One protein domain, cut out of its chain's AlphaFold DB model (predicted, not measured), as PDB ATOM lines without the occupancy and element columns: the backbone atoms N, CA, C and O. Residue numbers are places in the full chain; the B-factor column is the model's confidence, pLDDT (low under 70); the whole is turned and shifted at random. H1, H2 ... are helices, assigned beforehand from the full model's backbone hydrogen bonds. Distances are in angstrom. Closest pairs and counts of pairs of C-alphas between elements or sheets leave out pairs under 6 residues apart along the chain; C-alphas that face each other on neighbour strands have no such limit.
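Overview. This is residues 3 to 59 of the 167 residues of an uncharacterized protein of Sporomusa ovata (UniProt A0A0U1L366). Two helices make an open, uneven U: the shorter H1 runs out to a loop, and the longer H2 folds back beside it across a gap and runs on past its beginning. H2 makes the long axis, and its residues 43 to 59 stick out free. The printed part has 57 residues with two named helices, H1 then H2, and no named strand; the class is all helix. It is only just extended, close to loose, with a radius of gyration of the C-alphas of 15.4 A and spans of 51 by 22 by 12 A.

Along the chain. H1, residues 3 to 19, begins at C-alpha 3 (198.663, 121.005, 208.662) and is 24.7 A long. H2, residues 28 to 59, is 46.9 A long and ends at C-alpha 59 (202.217, 142.303, 220.499).

Arrangement. H1 and H2 are apart, with no C-alpha of the one within 8 A of the other. Every O i to N i+4 pair is within hydrogen-bond range in H2, and 12 of 13 in H1.

Size, cuts and confidence. The C-alphas of Ala 25 and Ile 59 are the two farthest apart, 51.6 A. The printed part has no cut, and the link from H1 to H2 is short, with 8 residues. Mean pLDDT of the printed part is 71.3; residues 3 to 11 and 13 to 29 are under 70.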
ATOM      1  N   ILE A   3     200.124 120.997 208.900       43.66
ATOM      2  CA  ILE A   3     198.663 121.005 208.662       43.66
ATOM      3  C   ILE A   3     198.277 121.865 207.441       43.66
ATOM      4  O   ILE A   3     197.250 121.642 206.809       43.66
ATOM      5  N   THR A   4     199.116 122.828 207.054       48.00
ATOM      6  CA  THR A   4     198.893 123.663 205.860       48.00
ATOM      7  C   THR A   4     199.198 122.907 204.564       48.00
ATOM      8  O   THR A   4     198.544 123.143 203.549       48.00
ATOM      9  N   ALA A   5     200.134 121.952 204.604       48.09
ATOM     10  CA  ALA A   5     200.508 121.140 203.448       48.09
ATOM     11  C   ALA A   5     199.414 120.132 203.052       48.09
ATOM     12  O   ALA A   5     199.179 119.916 201.864       48.09
ATOM     13  N   THR A   6     198.691 119.564 204.022       56.59
ATOM     14  CA  THR A   6     197.587 118.631 203.743       56.59
ATOM     15  C   THR A   6     196.360 119.336 203.166       56.59
ATOM     16  O   THR A   6     195.727 118.801 202.258       56.59
ATOM     17  N   GLY A   7     196.059 120.560 203.615       58.78
ATOM     18  CA  GLY A   7     194.955 121.359 203.073       58.78
ATOM     19  C   GLY A   7     195.195 121.830 201.635       58.78
ATOM     20  O   GLY A   7     194.304 121.725 200.793       58.78
ATOM     21  N   LEU A   8     196.413 122.292 201.332       61.94
ATOM     22  CA  LEU A   8     196.787 122.711 199.979       61.94
ATOM     23  C   LEU A   8     196.890 121.509 199.026       61.94
ATOM     24  O   LEU A   8     196.414 121.582 197.897       61.94
ATOM     25  N   GLY A   9     197.439 120.384 199.499       65.56
ATOM     26  CA  GLY A   9     197.520 119.139 198.733       65.56
ATOM     27  C   GLY A   9     196.146 118.570 198.374       65.56
ATOM     28  O   GLY A   9     195.936 118.158 197.237       65.56
ATOM     29  N   PHE A  10     195.179 118.628 199.296       69.44
ATOM     30  CA  PHE A  10     193.796 118.231 199.017       69.44
ATOM     31  C   PHE A  10     193.133 119.144 197.977       69.44
ATOM     32  O   PHE A  10     192.455 118.660 197.077       69.44
ATOM     33  N   LEU A  11     193.375 120.456 198.054       66.00
ATOM     34  CA  LEU A  11     192.878 121.439 197.087       66.00
ATOM     35  C   LEU A  11     193.440 121.220 195.685       66.00
ATOM     36  O   LEU A  11     192.682 121.223 194.723       66.00
ATOM     37  N   VAL A  12     194.757 121.027 195.578       71.38
ATOM     38  CA  VAL A  12     195.437 120.764 194.305       71.38
ATOM     39  C   VAL A  12     194.976 119.424 193.741       71.38
ATOM     40  O   VAL A  12     194.670 119.342 192.558       71.38
ATOM     41  N   SER A  13     194.818 118.402 194.586       67.06
ATOM     42  CA  SER A  13     194.274 117.108 194.173       67.06
ATOM     43  C   SER A  13     192.823 117.212 193.703       67.06
ATOM     44  O   SER A  13     192.474 116.564 192.723       67.06
ATOM     45  N   LEU A  14     191.985 118.029 194.354       69.25
ATOM     46  CA  LEU A  14     190.599 118.271 193.948       69.25
ATOM     47  C   LEU A  14     190.542 119.068 192.637       69.25
ATOM     48  O   LEU A  14     189.772 118.719 191.753       69.25
ATOM     49  N   LEU A  15     191.386 120.090 192.474       68.00
ATOM     50  CA  LEU A  15     191.510 120.869 191.237       68.00
ATOM     51  C   LEU A  15     191.975 120.005 190.063       68.00
ATOM     52  O   LEU A  15     191.404 120.118 188.985       68.00
ATOM     53  N   ILE A  16     192.953 119.120 190.279       67.25
ATOM     54  CA  ILE A  16     193.434 118.171 189.266       67.25
ATOM     55  C   ILE A  16     192.335 117.159 188.915       67.25
ATOM     56  O   ILE A  16     192.091 116.942 187.735       67.25
ATOM     57  N   LEU A  17     191.596 116.620 189.895       63.12
ATOM     58  CA  LEU A  17     190.457 115.716 189.646       63.12
ATOM     59  C   LEU A  17     189.326 116.379 188.842       63.12
ATOM     60  O   LEU A  17     188.628 115.709 188.083       63.12
ATOM     61  N   MET A  18     189.142 117.691 189.018       61.16
ATOM     62  CA  MET A  18     188.175 118.488 188.260       61.16
ATOM     63  C   MET A  18     188.687 118.862 186.861       61.16
ATOM     64  O   MET A  18     187.878 119.016 185.949       61.16
ATOM     65  N   LEU A  19     190.007 119.003 186.682       59.16
ATOM     66  CA  LEU A  19     190.639 119.295 185.392       59.16
ATOM     67  C   LEU A  19     190.717 118.050 184.494       59.16
ATOM     68  O   LEU A  19     190.567 118.168 183.281       59.16
ATOM     69  N   ASP A  20     190.900 116.868 185.089       56.81
ATOM     70  CA  ASP A  20     191.076 115.584 184.390       56.81
ATOM     71  C   ASP A  20     189.747 114.938 183.934       56.81
ATOM     72  O   ASP A  20     189.691 113.776 183.547       56.81
ATOM     73  N   GLY A  21     188.636 115.686 183.970       55.62
ATOM     74  CA  GLY A  21     187.384 115.288 183.312       55.62
ATOM     75  C   GLY A  21     186.653 114.083 183.923       55.62
ATOM     76  O   GLY A  21     185.715 113.573 183.312       55.62
ATOM     77  N   VAL A  22     187.019 113.638 185.132       54.72
ATOM     78  CA  VAL A  22     186.478 112.411 185.763       54.72
ATOM     79  C   VAL A  22     185.031 112.566 186.262       54.72
ATOM     80  O   VAL A  22     184.388 111.586 186.636       54.72
ATOM     81  N   ILE A  23     184.446 113.767 186.214       59.44
ATOM     82  CA  ILE A  23     183.061 113.995 186.652       59.44
ATOM     83  C   ILE A  23     182.180 114.519 185.498       59.44
ATOM     84  O   ILE A  23     181.738 115.667 185.534       59.44
ATOM     85  N   PRO A  24     181.851 113.701 184.476       51.06
ATOM     86  CA  PRO A  24     180.966 114.130 183.392       51.06
ATOM     87  C   PRO A  24     179.468 114.077 183.766       51.06
ATOM     88  O   PRO A  24     178.622 114.346 182.920       51.06
ATOM     89  N   ALA A  25     179.111 113.737 185.014       56.97
ATOM     90  CA  ALA A  25     177.727 113.427 185.404       56.97
ATOM     91  C   ALA A  25     177.109 114.342 186.481       56.97
ATOM     92  O   ALA A  25     175.979 114.098 186.906       56.97
ATOM     93  N   PHE A  26     177.802 115.389 186.946       57.41
ATOM     94  CA  PHE A  26     177.239 116.295 187.954       57.41
ATOM     95  C   PHE A  26     176.625 117.538 187.311       57.41
ATOM     96  O   PHE A  26     177.257 118.252 186.536       57.41
ATOM     97  N   HIS A  27     175.369 117.810 187.665       61.62
ATOM     98  CA  HIS A  27     174.627 118.965 187.174       61.62
ATOM     99  C   HIS A  27     175.402 120.260 187.511       61.62
ATOM    100  O   HIS A  27     175.783 120.437 188.673       61.62
ATOM    101  N   PRO A  28     175.584 121.217 186.576       64.25
ATOM    102  CA  PRO A  28     176.423 122.414 186.773       64.25
ATOM    103  C   PRO A  28     176.055 123.264 188.006       64.25
ATOM    104  O   PRO A  28     176.886 123.983 188.553       64.25
ATOM    105  N   LYS A  29     174.816 123.133 188.498       67.19
ATOM    106  CA  LYS A  29     174.317 123.779 189.722       67.19
ATOM    107  C   LYS A  29     174.950 123.214 191.001       67.19
ATOM    108  O   LYS A  29     175.200 123.972 191.932       67.19
ATOM    109  N   MET A  30     175.224 121.908 191.053       70.50
ATOM    110  CA  MET A  30     175.872 121.279 192.210       70.50
ATOM    111  C   MET A  30     177.344 121.672 192.308       70.50
ATOM    112  O   MET A  30     177.829 121.963 193.398       70.50
ATOM    113  N   PHE A  31     178.030 121.747 191.165       70.44
ATOM    114  CA  PHE A  31     179.422 122.184 191.106       70.44
ATOM    115  C   PHE A  31     179.583 123.628 191.596       70.44
ATOM    116  O   PHE A  31     180.429 123.902 192.444       70.44
ATOM    117  N   LEU A  32     178.701 124.531 191.150       74.50
ATOM    118  CA  LEU A  32     178.680 125.915 191.623       74.50
ATOM    119  C   LEU A  32     178.510 125.994 193.150       74.50
ATOM    120  O   LEU A  32     179.225 126.746 193.808       74.50
ATOM    121  N   GLY A  33     177.616 125.180 193.720       77.88
ATOM    122  CA  GLY A  33     177.418 125.101 195.169       77.88
ATOM    123  C   GLY A  33     178.678 124.668 195.922       77.88
ATOM    124  O   GLY A  33     179.064 125.317 196.892       77.88
ATOM    125  N   VAL A  34     179.368 123.627 195.446       79.12
ATOM    126  CA  VAL A  34     180.615 123.138 196.064       79.12
ATOM    127  C   VAL A  34     181.719 124.194 195.999       79.12
ATOM    128  O   VAL A  34     182.404 124.414 196.995       79.12
ATOM    129  N   VAL A  35     181.863 124.894 194.869       81.50
ATOM    130  CA  VAL A  35     182.857 125.967 194.713       81.50
ATOM    131  C   VAL A  35     182.563 127.139 195.653       81.50
ATOM    132  O   VAL A  35     183.475 127.641 196.312       81.50
ATOM    133  N   ILE A  36     181.300 127.555 195.781       82.69
ATOM    134  CA  ILE A  36     180.902 128.617 196.720       82.69
ATOM    135  C   ILE A  36     181.174 128.189 198.170       82.69
ATOM    136  O   ILE A  36     181.742 128.957 198.943       82.69
ATOM    137  N   CYS A  37     180.836 126.955 198.551       80.50
ATOM    138  CA  CYS A  37     181.107 126.459 199.900       80.50
ATOM    139  C   CYS A  37     182.610 126.367 200.192       80.50
ATOM    140  O   CYS A  37     183.051 126.793 201.258       80.50
ATOM    141  N   ALA A  38     183.402 125.852 199.246       81.69
ATOM    142  CA  ALA A  38     184.849 125.753 199.387       81.69
ATOM    143  C   ALA A  38     185.485 127.143 199.531       81.69
ATOM    144  O   ALA A  38     186.233 127.378 200.477       81.69
ATOM    145  N   THR A  39     185.146 128.089 198.651       82.38
ATOM    146  CA  THR A  39     185.666 129.467 198.715       82.38
ATOM    147  C   THR A  39     185.302 130.160 200.024       82.38
ATOM    148  O   THR A  39     186.170 130.779 200.638       82.38
ATOM    149  N   LEU A  40     184.065 130.006 200.504       86.19
ATOM    150  CA  LEU A  40     183.640 130.578 201.781       86.19
ATOM    151  C   LEU A  40     184.417 129.969 202.958       86.19
ATOM    152  O   LEU A  40     184.885 130.693 203.835       86.19
ATOM    153  N   PHE A  41     184.614 128.650 202.950       84.38
ATOM    154  CA  PHE A  41     185.399 127.953 203.964       84.38
ATOM    155  C   PHE A  41     186.864 128.417 203.978       84.38
ATOM    156  O   PHE A  41     187.401 128.741 205.040       84.38
ATOM    157  N   PHE A  42     187.492 128.546 202.806       80.44
ATOM    158  CA  PHE A  42     188.854 129.076 202.684       80.44
ATOM    159  C   PHE A  42     188.963 130.530 203.131       80.44
ATOM    160  O   PHE A  42     189.916 130.879 203.828       80.44
ATOM    161  N   ALA A  43     187.985 131.369 202.790       85.19
ATOM    162  CA  ALA A  43     187.944 132.752 203.248       85.19
ATOM    163  C   ALA A  43     187.897 132.825 204.782       85.19
ATOM    164  O   ALA A  43     188.645 133.597 205.381       85.19
ATOM    165  N   ILE A  44     187.090 131.976 205.430       85.88
ATOM    166  CA  ILE A  44     187.003 131.909 206.896       85.88
ATOM    167  C   ILE A  44     188.345 131.494 207.513       85.88
ATOM    168  O   ILE A  44     188.815 132.159 208.436       85.88
ATOM    169  N   LEU A  45     188.986 130.437 207.001       84.44
ATOM    170  CA  LEU A  45     190.287 129.979 207.506       84.44
ATOM    171  C   LEU A  45     191.381 131.039 207.321       84.44
ATOM    172  O   LEU A  45     192.133 131.325 208.253       84.44
ATOM    173  N   SER A  46     191.429 131.671 206.149       79.75
ATOM    174  CA  SER A  46     192.366 132.756 205.848       79.75
ATOM    175  C   SER A  46     192.179 133.945 206.795       79.75
ATOM    176  O   SER A  46     193.140 134.441 207.383       79.75
ATOM    177  N   MET A  47     190.930 134.350 207.053       81.50
ATOM    178  CA  MET A  47     190.631 135.395 208.034       81.50
ATOM    179  C   MET A  47     191.068 135.018 209.454       81.50
ATOM    180  O   MET A  47     191.491 135.893 210.210       81.50
ATOM    181  N   GLN A  48     190.964 133.746 209.849       82.19
ATOM    182  CA  GLN A  48     191.423 133.296 211.165       82.19
ATOM    183  C   GLN A  48     192.946 133.385 211.300       82.19
ATOM    184  O   GLN A  48     193.428 133.888 212.315       82.19
ATOM    185  N   GLU A  49     193.695 132.950 210.288       81.94
ATOM    186  CA  GLU A  49     195.159 133.066 210.259       81.94
ATOM    187  C   GLU A  49     195.598 134.536 210.252       81.94
ATOM    188  O   GLU A  49     196.419 134.940 211.075       81.94
ATOM    189  N   TYR A  50     194.964 135.375 209.427       82.50
ATOM    190  CA  TYR A  50     195.244 136.811 209.387       82.50
ATOM    191  C   TYR A  50     194.999 137.488 210.740       82.50
ATOM    192  O   TYR A  50     195.798 138.306 211.192       82.50
ATOM    193  N   LYS A  51     193.916 137.120 211.439       82.88
ATOM    194  CA  LYS A  51     193.647 137.623 212.793       82.88
ATOM    195  C   LYS A  51     194.743 137.232 213.782       82.88
ATOM    196  O   LYS A  51     195.093 138.055 214.620       82.88
ATOM    197  N   LYS A  52     195.281 136.007 213.713       81.19
ATOM    198  CA  LYS A  52     196.394 135.588 214.585       81.19
ATOM    199  C   LYS A  52     197.656 136.392 214.288       81.19
ATOM    200  O   LYS A  52     198.252 136.912 215.226       81.19
ATOM    201  N   LEU A  53     198.011 136.534 213.009       82.00
ATOM    202  CA  LEU A  53     199.180 137.305 212.576       82.00
ATOM    203  C   LEU A  53     199.086 138.759 213.026       82.00
ATOM    204  O   LEU A  53     200.013 139.265 213.643       82.00
ATOM    205  N   ARG A  54     197.927 139.391 212.833       84.31
ATOM    206  CA  ARG A  54     197.699 140.773 213.261       84.31
ATOM    207  C   ARG A  54     197.825 140.955 214.776       84.31
ATOM    208  O   ARG A  54     198.283 141.990 215.234       84.31
ATOM    209  N   ILE A  55     197.408 139.967 215.568       83.19
ATOM    210  CA  ILE A  55     197.581 140.022 217.027       83.19
ATOM    211  C   ILE A  55     199.051 139.828 217.408       83.19
ATOM    212  O   ILE A  55     199.529 140.530 218.292       83.19
ATOM    213  N   ALA A  56     199.768 138.915 216.751       80.88
ATOM    214  CA  ALA A  56     201.205 138.750 216.963       80.88
ATOM    215  C   ALA A  56     201.972 140.038 216.622       80.88
ATOM    216  O   ALA A  56     202.799 140.478 217.413       80.88
ATOM    217  N   GLU A  57     201.635 140.677 215.502       83.62
ATOM    218  CA  GLU A  57     202.193 141.964 215.078       83.62
ATOM    219  C   GLU A  57     201.932 143.059 216.122       83.62
ATOM    220  O   GLU A  57     202.878 143.683 216.591       83.62
ATOM    221  N   LEU A  58     200.691 143.203 216.608       82.00
ATOM    222  CA  LEU A  58     200.360 144.159 217.675       82.00
ATOM    223  C   LEU A  58     201.165 143.933 218.964       82.00
ATOM    224  O   LEU A  58     201.530 144.904 219.631       82.00
ATOM    225  N   ILE A  59     201.417 142.669 219.323       80.44
ATOM    226  CA  ILE A  59     202.217 142.303 220.499       80.44
ATOM    227  C   ILE A  59     203.690 142.673 220.286       80.44
ATOM    228  O   ILE A  59     204.310 143.220 221.194       80.44
TER     229      ILE A  59